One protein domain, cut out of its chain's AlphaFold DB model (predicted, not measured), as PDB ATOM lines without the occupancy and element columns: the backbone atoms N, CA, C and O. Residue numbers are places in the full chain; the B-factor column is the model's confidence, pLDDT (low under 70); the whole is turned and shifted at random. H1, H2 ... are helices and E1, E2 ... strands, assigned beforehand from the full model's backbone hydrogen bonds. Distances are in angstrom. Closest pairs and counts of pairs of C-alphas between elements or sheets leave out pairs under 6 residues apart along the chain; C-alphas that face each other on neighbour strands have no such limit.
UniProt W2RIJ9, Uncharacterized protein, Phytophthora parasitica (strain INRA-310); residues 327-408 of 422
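What this domain is: This is residues 327 to 408 of the 422 residues of an uncharacterized protein of Phytophthora parasitica (strain INRA-310) (UniProt W2RIJ9). With little regular structure, this is a small body mostly of loops, with the hairpin of E1 and E2 near its middle and H1 next to E2; residues 399 to 408, holding H2, stick out as an arm. The 82 printed residues include, in order, E1, E2, H1 and H2, a mixed class with 25 residues in named elements. The whole is only just compact, close to loose, with a radius of gyration of the C-alphas of 13.7 A and spans of 39 by 31 by 23 A.

How they stand to each other: After residues 327 to 354, E1, residues 355 to 358, and E2, residues 361 to 364, form an antiparallel hairpin at 145 degrees; N 363 and O 356, 2.8 A apart, are within hydrogen-bond range. H1, residues 389 to 397, comes closest to E2 at the C-alphas of Glu 391 and Leu 362, 6.6 A apart. H2, residues 401 to 408, is apart from E1, E2 and H1. Every O i to N i+4 pair is within hydrogen-bond range in H2, 4 of 5 in H1.

Where its parts are: E1 begins at C-alpha 355 (-16.826, -8.479, 39.250); E1 and E2 each span 10.0 A from first to last C-alpha, H1 12.2 A and H2 10.5 A, ending at C-alpha 408 (-29.058, -32.060, 58.499).

The domain as a whole: The farthest C-alphas, Gly 352 and Glu 406, are 40.4 A apart. The printed part has no cut; E2 to H1 is a long link. The pLDDT is under 70 at residues 351 and 367 to 379.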
ATOM      1  N   GLN A 327     -15.771  -3.975  35.781       84.94
ATOM      2  CA  GLN A 327     -17.080  -4.488  36.200       84.94
ATOM      3  C   GLN A 327     -17.996  -4.727  34.997       84.94
ATOM      4  O   GLN A 327     -18.023  -3.907  34.069       84.94
ATOM      5  N   SER A 328     -18.783  -5.805  35.052       87.12
ATOM      6  CA  SER A 328     -19.854  -6.085  34.086       87.12
ATOM      7  C   SER A 328     -20.931  -4.989  34.079       87.12
ATOM      8  O   SER A 328     -20.995  -4.139  34.975       87.12
ATOM      9  N   ALA A 329     -21.816  -5.017  33.081       86.75
ATOM     10  CA  ALA A 329     -22.922  -4.067  32.991       86.75
ATOM     11  C   ALA A 329     -23.872  -4.159  34.203       86.75
ATOM     12  O   ALA A 329     -24.277  -3.121  34.730       86.75
ATOM     13  N   LEU A 330     -24.181  -5.369  34.696       88.25
ATOM     14  CA  LEU A 330     -25.054  -5.544  35.861       88.25
ATOM     15  C   LEU A 330     -24.329  -5.309  37.198       88.25
ATOM     16  O   LEU A 330     -24.950  -4.826  38.147       88.25
ATOM     17  N   ALA A 331     -23.018  -5.564  37.293       88.44
ATOM     18  CA  ALA A 331     -22.232  -5.280  38.501       88.44
ATOM     19  C   ALA A 331     -22.109  -3.780  38.813       88.44
ATOM     20  O   ALA A 331     -22.021  -3.396  39.982       88.44
ATOM     21  N   ARG A 332     -22.155  -2.921  37.783       88.50
ATOM     22  CA  ARG A 332     -22.193  -1.454  37.939       88.50
ATOM     23  C   ARG A 332     -23.522  -0.951  38.512       88.50
ATOM     24  O   ARG A 332     -23.559   0.109  39.138       88.50
ATOM     25  N   LYS A 333     -24.621  -1.691  38.327       90.06
ATOM     26  CA  LYS A 333     -25.928  -1.356  38.915       90.06
ATOM     27  C   LYS A 333     -25.949  -1.707  40.405       90.06
ATOM     28  O   LYS A 333     -25.354  -2.695  40.830       90.06
ATOM     29  N   LYS A 334     -26.685  -0.932  41.210       87.25
ATOM     30  CA  LYS A 334     -27.082  -1.345  42.571       87.25
ATOM     31  C   LYS A 334     -28.177  -2.412  42.485       87.25
ATOM     32  O   LYS A 334     -29.010  -2.321  41.589       87.25
ATOM     33  N   TYR A 335     -28.245  -3.333  43.453       86.50
ATOM     34  CA  TYR A 335     -29.268  -4.393  43.491       86.50
ATOM     35  C   TYR A 335     -30.703  -3.859  43.312       86.50
ATOM     36  O   TYR A 335     -31.462  -4.375  42.504       86.50
ATOM     37  N   ALA A 336     -31.050  -2.758  43.991       87.12
ATOM     38  CA  ALA A 336     -32.368  -2.114  43.902       87.12
ATOM     39  C   ALA A 336     -32.704  -1.482  42.528       87.12
ATOM     40  O   ALA A 336     -33.788  -0.931  42.365       87.12
ATOM     41  N   LYS A 337     -31.778  -1.514  41.560       90.06
ATOM     42  CA  LYS A 337     -31.961  -1.033  40.178       90.06
ATOM     43  C   LYS A 337     -31.895  -2.161  39.135       90.06
ATOM     44  O   LYS A 337     -31.818  -1.863  37.945       90.06
ATOM     45  N   LEU A 338     -31.869  -3.424  39.565       89.19
ATOM     46  CA  LEU A 338     -31.965  -4.588  38.682       89.19
ATOM     47  C   LEU A 338     -33.435  -4.878  38.375       89.19
ATOM     48  O   LEU A 338     -34.272  -4.824  39.279       89.19
ATOM     49  N   THR A 339     -33.752  -5.208  37.124       89.75
ATOM     50  CA  THR A 339     -35.105  -5.676  36.773       89.75
ATOM     51  C   THR A 339     -35.317  -7.137  37.215       89.75
ATOM     52  O   THR A 339     -34.339  -7.851  37.469       89.75
ATOM     53  N   PRO A 340     -36.568  -7.632  37.305       87.62
ATOM     54  CA  PRO A 340     -36.846  -9.042  37.602       87.62
ATOM     55  C   PRO A 340     -36.194 -10.028  36.619       87.62
ATOM     56  O   PRO A 340     -35.892 -11.161  36.988       87.62
ATOM     57  N   GLU A 341     -35.956  -9.602  35.381       86.50
ATOM     58  CA  GLU A 341     -35.244 -10.351  34.344       86.50
ATOM     59  C   GLU A 341     -33.743 -10.379  34.654       86.50
ATOM     60  O   GLU A 341     -33.150 -11.453  34.702       86.50
ATOM     61  N   GLU A 342     -33.140  -9.228  34.968       88.06
ATOM     62  CA  GLU A 342     -31.719  -9.118  35.336       88.06
ATOM     63  C   GLU A 342     -31.376  -9.882  36.626       88.06
ATOM     64  O   GLU A 342     -30.278 -10.421  36.760       88.06
ATOM     65  N   LEU A 343     -32.324  -9.997  37.563       87.12
ATOM     66  CA  LEU A 343     -32.188 -10.831  38.763       87.12
ATOM     67  C   LEU A 343     -32.153 -12.342  38.464       87.12
ATOM     68  O   LEU A 343     -31.704 -13.111  39.314       87.12
ATOM     69  N   ARG A 344     -32.597 -12.778  37.278       87.81
ATOM     70  CA  ARG A 344     -32.532 -14.178  36.821       87.81
ATOM     71  C   ARG A 344     -31.296 -14.475  35.965       87.81
ATOM     72  O   ARG A 344     -31.042 -15.639  35.672       87.81
ATOM     73  N   VAL A 345     -30.523 -13.459  35.575       88.62
ATOM     74  CA  VAL A 345     -29.325 -13.627  34.740       88.62
ATOM     75  C   VAL A 345     -28.159 -14.190  35.555       88.62
ATOM     76  O   VAL A 345     -27.864 -13.739  36.666       88.62
ATOM     77  N   VAL A 346     -27.455 -15.150  34.959       87.50
ATOM     78  CA  VAL A 346     -26.110 -15.571  35.362       87.50
ATOM     79  C   VAL A 346     -25.134 -14.972  34.353       87.50
ATOM     80  O   VAL A 346     -25.064 -15.435  33.217       87.50
ATOM     81  N   GLU A 347     -24.419 -13.910  34.727       86.12
ATOM     82  CA  GLU A 347     -23.358 -13.374  33.870       86.12
ATOM     83  C   GLU A 347     -22.141 -14.309  33.904       86.12
ATOM     84  O   GLU A 347     -21.730 -14.778  34.967       86.12
ATOM     85  N   VAL A 348     -21.530 -14.525  32.739       81.81
ATOM     86  CA  VAL A 348     -20.192 -15.114  32.619       81.81
ATOM     87  C   VAL A 348     -19.198 -13.951  32.498       81.81
ATOM     88  O   VAL A 348     -19.367 -13.118  31.603       81.81
ATOM     89  N   PRO A 349     -18.198 -13.820  33.389       79.19
ATOM     90  CA  PRO A 349     -17.229 -12.733  33.309       79.19
ATOM     91  C   PRO A 349     -16.325 -12.901  32.081       79.19
ATOM     92  O   PRO A 349     -15.758 -13.964  31.852       79.19
ATOM     93  N   GLY A 350     -16.181 -11.836  31.288       71.00
ATOM     94  CA  GLY A 350     -15.188 -11.770  30.209       71.00
ATOM     95  C   GLY A 350     -13.796 -11.373  30.720       71.00
ATOM     96  O   GLY A 350     -13.656 -10.911  31.854       71.00
ATOM     97  N   ARG A 351     -12.766 -11.491  29.866       69.25
ATOM     98  CA  ARG A 351     -11.378 -11.114  30.212       69.25
ATOM     99  C   ARG A 351     -11.301  -9.699  30.809       69.25
ATOM    100  O   ARG A 351     -11.882  -8.756  30.271       69.25
ATOM    101  N   GLY A 352     -10.591  -9.558  31.929       73.12
ATOM    102  CA  GLY A 352     -10.441  -8.297  32.663       73.12
ATOM    103  C   GLY A 352     -11.646  -7.865  33.520       73.12
ATOM    104  O   GLY A 352     -11.562  -6.826  34.187       73.12
ATOM    105  N   VAL A 353     -12.749  -8.626  33.549       82.38
ATOM    106  CA  VAL A 353     -13.900  -8.371  34.433       82.38
ATOM    107  C   VAL A 353     -13.669  -9.033  35.794       82.38
ATOM    108  O   VAL A 353     -13.812 -10.238  35.954       82.38
ATOM    109  N   VAL A 354     -13.370  -8.225  36.814       83.00
ATOM    110  CA  VAL A 354     -13.110  -8.695  38.188       83.00
ATOM    111  C   VAL A 354     -14.391  -8.909  39.006       83.00
ATOM    112  O   VAL A 354     -14.330  -9.457  40.107       83.00
ATOM    113  N   SER A 355     -15.544  -8.416  38.532       87.31
ATOM    114  CA  SER A 355     -16.826  -8.479  39.250       87.31
ATOM    115  C   SER A 355     -18.034  -8.423  38.303       87.31
ATOM    116  O   SER A 355     -18.090  -7.582  37.400       87.31
ATOM    117  N   TRP A 356     -18.991  -9.324  38.531       91.81
ATOM    118  CA  TRP A 356     -20.197  -9.578  37.727       91.81
ATOM    119  C   TRP A 356     -21.367  -9.985  38.640       91.81
ATOM    120  O   TRP A 356     -21.187 -10.068  39.856       91.81
ATOM    121  N   ARG A 357     -22.568 -10.228  38.103       91.50
ATOM    122  CA  ARG A 357     -23.722 -10.730  38.865       91.50
ATOM    123  C   ARG A 357     -24.111 -12.162  38.496       91.50
ATOM    124  O   ARG A 357     -24.173 -12.527  37.328       91.50
ATOM    125  N   HIS A 358     -24.445 -12.950  39.514       89.69
ATOM    126  CA  HIS A 358     -24.972 -14.308  39.391       89.69
ATOM    127  C   HIS A 358     -26.329 -14.370  40.112       89.69
ATOM    128  O   HIS A 358     -26.396 -14.169  41.323       89.69
ATOM    129  N   TYR A 359     -27.426 -14.580  39.375       89.19
ATOM    130  CA  TYR A 359     -28.805 -14.446  39.877       89.19
ATOM    131  C   TYR A 359     -29.030 -13.144  40.669       89.19
ATOM    132  O   TYR A 359     -29.646 -13.137  41.735       89.19
ATOM    133  N   GLY A 360     -28.458 -12.034  40.203       87.12
ATOM    134  CA  GLY A 360     -28.512 -10.744  40.892       87.12
ATOM    135  C   GLY A 360     -27.575 -10.570  42.097       87.12
ATOM    136  O   GLY A 360     -27.412  -9.434  42.533       87.12
ATOM    137  N   LEU A 361     -26.909 -11.609  42.615       90.50
ATOM    138  CA  LEU A 361     -25.864 -11.460  43.640       90.50
ATOM    139  C   LEU A 361     -24.572 -10.935  43.007       90.50
ATOM    140  O   LEU A 361     -24.141 -11.457  41.981       90.50
ATOM    141  N   LEU A 362     -23.945  -9.915  43.600       91.88
ATOM    142  CA  LEU A 362     -22.655  -9.404  43.131       91.88
ATOM    143  C   LEU A 362     -21.522 -10.375  43.494       91.88
ATOM    144  O   LEU A 362     -21.250 -10.588  44.672       91.88
ATOM    145  N   MET A 363     -20.828 -10.905  42.492       91.56
ATOM    146  CA  MET A 363     -19.675 -11.798  42.627       91.56
ATOM    147  C   MET A 363     -18.365 -11.046  42.363       91.56
ATOM    148  O   MET A 363     -18.354  -9.995  41.711       91.56
ATOM    149  N   LYS A 364     -17.248 -11.574  42.867       88.88
ATOM    150  CA  LYS A 364     -15.895 -11.071  42.587       88.88
ATOM    151  C   LYS A 364     -14.875 -12.206  42.497       88.88
ATOM    152  O   LYS A 364     -14.967 -13.169  43.258       88.88
ATOM    153  N   PHE A 365     -13.871 -12.020  41.647       84.69
ATOM    154  CA  PHE A 365     -12.617 -12.769  41.733       84.69
ATOM    155  C   PHE A 365     -11.785 -12.288  42.938       84.69
ATOM    156  O   PHE A 365     -11.824 -11.093  43.278       84.69
ATOM    157  N   PRO A 366     -11.016 -13.176  43.589       76.25
ATOM    158  CA  PRO A 366      -9.871 -12.790  44.404       76.25
ATOM    159  C   PRO A 366      -8.898 -11.844  43.668       76.25
ATOM    160  O   PRO A 366      -8.779 -11.878  42.438       76.25
ATOM    161  N   PRO A 367      -8.170 -10.966  44.387       68.94
ATOM    162  CA  PRO A 367      -7.115 -10.162  43.780       68.94
ATOM    163  C   PRO A 367      -6.049 -11.060  43.137       68.94
ATOM    164  O   PRO A 367      -5.471 -11.905  43.809       68.94
ATOM    165  N   GLY A 368      -5.783 -10.853  41.846       63.66
ATOM    166  CA  GLY A 368      -4.782 -11.613  41.089       63.66
ATOM    167  C   GLY A 368      -5.320 -12.804  40.288       63.66
ATOM    168  O   GLY A 368      -4.591 -13.290  39.432       63.66
ATOM    169  N   THR A 369      -6.577 -13.228  40.477       65.19
ATOM    170  CA  THR A 369      -7.139 -14.388  39.751       65.19
ATOM    171  C   THR A 369      -8.177 -14.039  38.681       65.19
ATOM    172  O   THR A 369      -8.698 -14.913  38.004       65.19
ATOM    173  N   ALA A 370      -8.435 -12.752  38.438       60.84
ATOM    174  CA  ALA A 370      -9.429 -12.306  37.454       60.84
ATOM    175  C   ALA A 370      -9.090 -12.589  35.976       60.84
ATOM    176  O   ALA A 370      -9.932 -12.366  35.107       60.84
ATOM    177  N   ASP A 371      -7.872 -13.057  35.703       60.44
ATOM    178  CA  ASP A 371      -7.426 -13.530  34.391       60.44
ATOM    179  C   ASP A 371      -7.319 -15.075  34.345       60.44
ATOM    180  O   ASP A 371      -6.789 -15.634  33.386       60.44
ATOM    181  N   ALA A 372      -7.823 -15.782  35.369       58.94
ATOM    182  CA  ALA A 372      -7.954 -17.236  35.363       58.94
ATOM    183  C   ALA A 372      -8.997 -17.656  34.315       58.94
ATOM    184  O   ALA A 372     -10.193 -17.398  34.455       58.94
ATOM    185  N   VAL A 373      -8.516 -18.285  33.242       51.41
ATOM    186  CA  VAL A 373      -9.324 -18.690  32.078       51.41
ATOM    187  C   VAL A 373     -10.275 -19.846  32.414       51.41
ATOM    188  O   VAL A 373     -11.334 -19.971  31.803       51.41
ATOM    189  N   GLU A 374      -9.932 -20.652  33.419       53.28
ATOM    190  CA  GLU A 374     -10.653 -21.863  33.804       53.28
ATOM    191  C   GLU A 374     -10.999 -21.867  35.291       53.28
ATOM    192  O   GLU A 374     -10.231 -21.416  36.141       53.28
ATOM    193  N   GLN A 375     -12.171 -22.419  35.604       60.09
ATOM    194  CA  GLN A 375     -12.635 -22.639  36.969       60.09
ATOM    195  C   GLN A 375     -12.757 -24.137  37.212       60.09
ATOM    196  O   GLN A 375     -13.435 -24.840  36.461       60.09
ATOM    197  N   THR A 376     -12.146 -24.618  38.293       52.41
ATOM    198  CA  THR A 376     -12.269 -26.011  38.723       52.41
ATOM    199  C   THR A 376     -13.742 -26.367  38.921       52.41
ATOM    200  O   THR A 376     -14.459 -25.712  39.684       52.41
ATOM    201  N   ALA A 377     -14.216 -27.418  38.250       47.62
ATOM    202  CA  ALA A 377     -15.604 -27.852  38.355       47.62
ATOM    203  C   ALA A 377     -15.968 -28.169  39.820       47.62
ATOM    204  O   ALA A 377     -15.328 -28.994  40.470       47.62
ATOM    205  N   GLY A 378     -16.988 -27.488  40.352       63.50
ATOM    206  CA  GLY A 378     -17.402 -27.592  41.759       63.50
ATOM    207  C   GLY A 378     -16.629 -26.705  42.748       63.50
ATOM    208  O   GLY A 378     -17.108 -26.512  43.861       63.50
ATOM    209  N   PHE A 379     -15.508 -26.103  42.340       66.19
ATOM    210  CA  PHE A 379     -14.696 -25.189  43.152       66.19
ATOM    211  C   PHE A 379     -14.525 -23.840  42.430       66.19
ATOM    212  O   PHE A 379     -13.471 -23.565  41.854       66.19
ATOM    213  N   PRO A 380     -15.575 -22.997  42.420       70.88
ATOM    214  CA  PRO A 380     -15.531 -21.687  41.781       70.88
ATOM    215  C   PRO A 380     -14.497 -20.771  42.449       70.88
ATOM    216  O   PRO A 380     -14.624 -20.460  43.633       70.88
ATOM    217  N   ASP A 381     -13.535 -20.253  41.678       75.69
ATOM    218  CA  ASP A 381     -12.578 -19.235  42.146       75.69
ATOM    219  C   ASP A 381     -13.205 -17.826  42.208       75.69
ATOM    220  O   ASP A 381     -12.693 -16.831  41.700       75.69
ATOM    221  N   TYR A 382     -14.403 -17.733  42.778       83.81
ATOM    222  CA  TYR A 382     -15.104 -16.473  42.962       83.81
ATOM    223  C   TYR A 382     -16.058 -16.546  44.143       83.81
ATOM    224  O   TYR A 382     -16.631 -17.582  44.471       83.81
ATOM    225  N   THR A 383     -16.245 -15.404  44.795       86.75
ATOM    226  CA  THR A 383     -16.992 -15.311  46.050       86.75
ATOM    227  C   THR A 383     -18.010 -14.170  45.987       86.75
ATOM    228  O   THR A 383     -17.772 -13.183  45.276       86.75
ATOM    229  N   PRO A 384     -19.150 -14.252  46.701       88.56
ATOM    230  CA  PRO A 384     -20.044 -13.113  46.849       88.56
ATOM    231  C   PRO A 384     -19.299 -11.896  47.410       88.56
ATOM    232  O   PRO A 384     -18.459 -11.988  48.309       88.56
ATOM    233  N   ASN A 385     -19.598 -10.712  46.889       87.19
ATOM    234  CA  ASN A 385     -18.917  -9.491  47.283       87.19
ATOM    235  C   ASN A 385     -19.512  -8.898  48.569       87.19
ATOM    236  O   ASN A 385     -20.206  -7.883  48.553       87.19
ATOM    237  N   LEU A 386     -19.159  -9.506  49.702       84.88
ATOM    238  CA  LEU A 386     -19.603  -9.106  51.042       84.88
ATOM    239  C   LEU A 386     -19.046  -7.748  51.528       84.88
ATOM    240  O   LEU A 386     -19.322  -7.343  52.652       84.88
ATOM    241  N   ALA A 387     -18.272  -7.023  50.709       81.25
ATOM    242  CA  ALA A 387     -17.705  -5.720  51.080       81.25
ATOM    243  C   ALA A 387     -18.743  -4.578  51.116       81.25
ATOM    244  O   ALA A 387     -18.440  -3.486  51.592       81.25
ATOM    245  N   ARG A 388     -19.956  -4.804  50.592       80.38
ATOM    246  CA  ARG A 388     -21.091  -3.874  50.676       80.38
ATOM    247  C   ARG A 388     -22.197  -4.517  51.504       80.38
ATOM    248  O   ARG A 388     -22.654  -5.602  51.153       80.38
ATOM    249  N   VAL A 389     -22.662  -3.819  52.542       82.56
ATOM    250  CA  VAL A 389     -23.758  -4.272  53.424       82.56
ATOM    251  C   VAL A 389     -24.994  -4.659  52.602       82.56
ATOM    252  O   VAL A 389     -25.518  -5.755  52.751       82.56
ATOM    253  N   GLU A 390     -25.354  -3.810  51.633       84.06
ATOM    254  CA  GLU A 390     -26.481  -3.998  50.707       84.06
ATOM    255  C   GLU A 390     -26.434  -5.339  49.944       84.06
ATOM    256  O   GLU A 390     -27.477  -5.925  49.679       84.06
ATOM    257  N   GLU A 391     -25.244  -5.824  49.568       87.25
ATOM    258  CA  GLU A 391     -25.071  -7.094  48.843       87.25
ATOM    259  C   GLU A 391     -24.983  -8.277  49.825       87.25
ATOM    260  O   GLU A 391     -25.561  -9.334  49.573       87.25
ATOM    261  N   ALA A 392     -24.330  -8.090  50.980       84.69
ATOM    262  CA  ALA A 392     -24.265  -9.093  52.045       84.69
ATOM    263  C   ALA A 392     -25.660  -9.456  52.589       84.69
ATOM    264  O   ALA A 392     -25.942 -10.632  52.821       84.69
ATOM    265  N   ASP A 393     -26.562  -8.480  52.716       86.19
ATOM    266  CA  ASP A 393     -27.951  -8.712  53.125       86.19
ATOM    267  C   ASP A 393     -28.736  -9.546  52.102       86.19
ATOM    268  O   ASP A 393     -29.592 -10.342  52.485       86.19
ATOM    269  N   GLN A 394     -28.442  -9.420  50.802       87.31
ATOM    270  CA  GLN A 394     -29.099 -10.227  49.763       87.31
ATOM    271  C   GLN A 394     -28.565 -11.660  49.720       87.31
ATOM    272  O   GLN A 394     -29.337 -12.585  49.476       87.31
ATOM    273  N   VAL A 395     -27.275 -11.864  50.018       86.25
ATOM    274  CA  VAL A 395     -26.716 -13.209  50.243       86.25
ATOM    275  C   VAL A 395     -27.399 -13.858  51.452       86.25
ATOM    276  O   VAL A 395     -27.891 -14.977  51.346       86.25
ATOM    277  N   ARG A 396     -27.517 -13.133  52.576       84.12
ATOM    278  CA  ARG A 396     -28.179 -13.621  53.800       84.12
ATOM    279  C   ARG A 396     -29.654 -13.966  53.588       84.12
ATOM    280  O   ARG A 396     -30.088 -15.014  54.040       84.12
ATOM    281  N   LYS A 397     -30.414 -13.147  52.854       84.56
ATOM    282  CA  LYS A 397     -31.832 -13.421  52.534       84.56
ATOM    283  C   LYS A 397     -32.057 -14.683  51.699       84.56
ATOM    284  O   LYS A 397     -33.174 -15.187  51.674       84.56
ATOM    285  N   ARG A 398     -31.029 -15.171  50.999       80.94
ATOM    286  CA  ARG A 398     -31.074 -16.420  50.220       80.94
ATOM    287  C   ARG A 398     -30.523 -17.623  50.979       80.94
ATOM    288  O   ARG A 398     -30.597 -18.736  50.469       80.94
ATOM    289  N   TRP A 399     -29.987 -17.417  52.181       78.31
ATOM    290  CA  TRP A 399     -29.620 -18.507  53.072       78.31
ATOM    291  C   TRP A 399     -30.878 -19.056  53.751       78.31
ATOM    292  O   TRP A 399     -31.359 -18.516  54.748       78.31
ATOM    293  N   LEU A 400     -31.423 -20.135  53.190       77.50
ATOM    294  CA  LEU A 400     -32.553 -20.856  53.768       77.50
ATOM    295  C   LEU A 400     -32.044 -21.781  54.877       77.50
ATOM    296  O   LEU A 400     -31.745 -22.955  54.666       77.50
ATOM    297  N   GLN A 401     -31.912 -21.215  56.080       73.00
ATOM    298  CA  GLN A 401     -31.466 -21.951  57.264       73.00
ATOM    299  C   GLN A 401     -32.367 -23.164  57.560       73.00
ATOM    300  O   GLN A 401     -31.850 -24.209  57.942       73.00
ATOM    301  N   ALA A 402     -33.682 -23.050  57.341       75.88
ATOM    302  CA  ALA A 402     -34.631 -24.144  57.546       75.88
ATOM    303  C   ALA A 402     -34.326 -25.355  56.646       75.88
ATOM    304  O   ALA A 402     -34.193 -26.462  57.160       75.88
ATOM    305  N   ASP A 403     -34.126 -25.140  55.344       76.56
ATOM    306  CA  ASP A 403     -33.766 -26.178  54.369       76.56
ATOM    307  C   ASP A 403     -32.428 -26.849  54.724       76.56
ATOM    308  O   ASP A 403     -32.265 -28.061  54.583       76.56
ATOM    309  N   PHE A 404     -31.460 -26.070  55.220       70.69
ATOM    310  CA  PHE A 404     -30.177 -26.601  55.686       70.69
ATOM    311  C   PHE A 404     -30.334 -27.446  56.961       70.69
ATOM    312  O   PHE A 404     -29.758 -28.528  57.063       70.69
ATOM    313  N   GLU A 405     -31.151 -27.002  57.917       78.50
ATOM    314  CA  GLU A 405     -31.495 -27.787  59.105       78.50
ATOM    315  C   GLU A 405     -32.299 -29.050  58.763       78.50
ATOM    316  O   GLU A 405     -32.124 -30.073  59.420       78.50
ATOM    317  N   GLU A 406     -33.168 -29.013  57.751       82.31
ATOM    318  CA  GLU A 406     -33.892 -30.182  57.240       82.31
ATOM    319  C   GLU A 406     -32.946 -31.176  56.556       82.31
ATOM    320  O   GLU A 406     -32.987 -32.370  56.856       82.31
ATOM    321  N   LEU A 407     -32.007 -30.690  55.738       76.88
ATOM    322  CA  LEU A 407     -30.936 -31.508  55.171       76.88
ATOM    323  C   LEU A 407     -30.087 -32.170  56.268       76.88
ATOM    324  O   LEU A 407     -29.782 -33.356  56.155       76.88
ATOM    325  N   LEU A 408     -29.745 -31.461  57.348       76.25
ATOM    326  CA  LEU A 408     -29.058 -32.060  58.499       76.25
ATOM    327  C   LEU A 408     -29.936 -33.096  59.227       76.25
ATOM    328  O   LEU A 408     -29.446 -34.171  59.569       76.25
TER     329      LEU A 408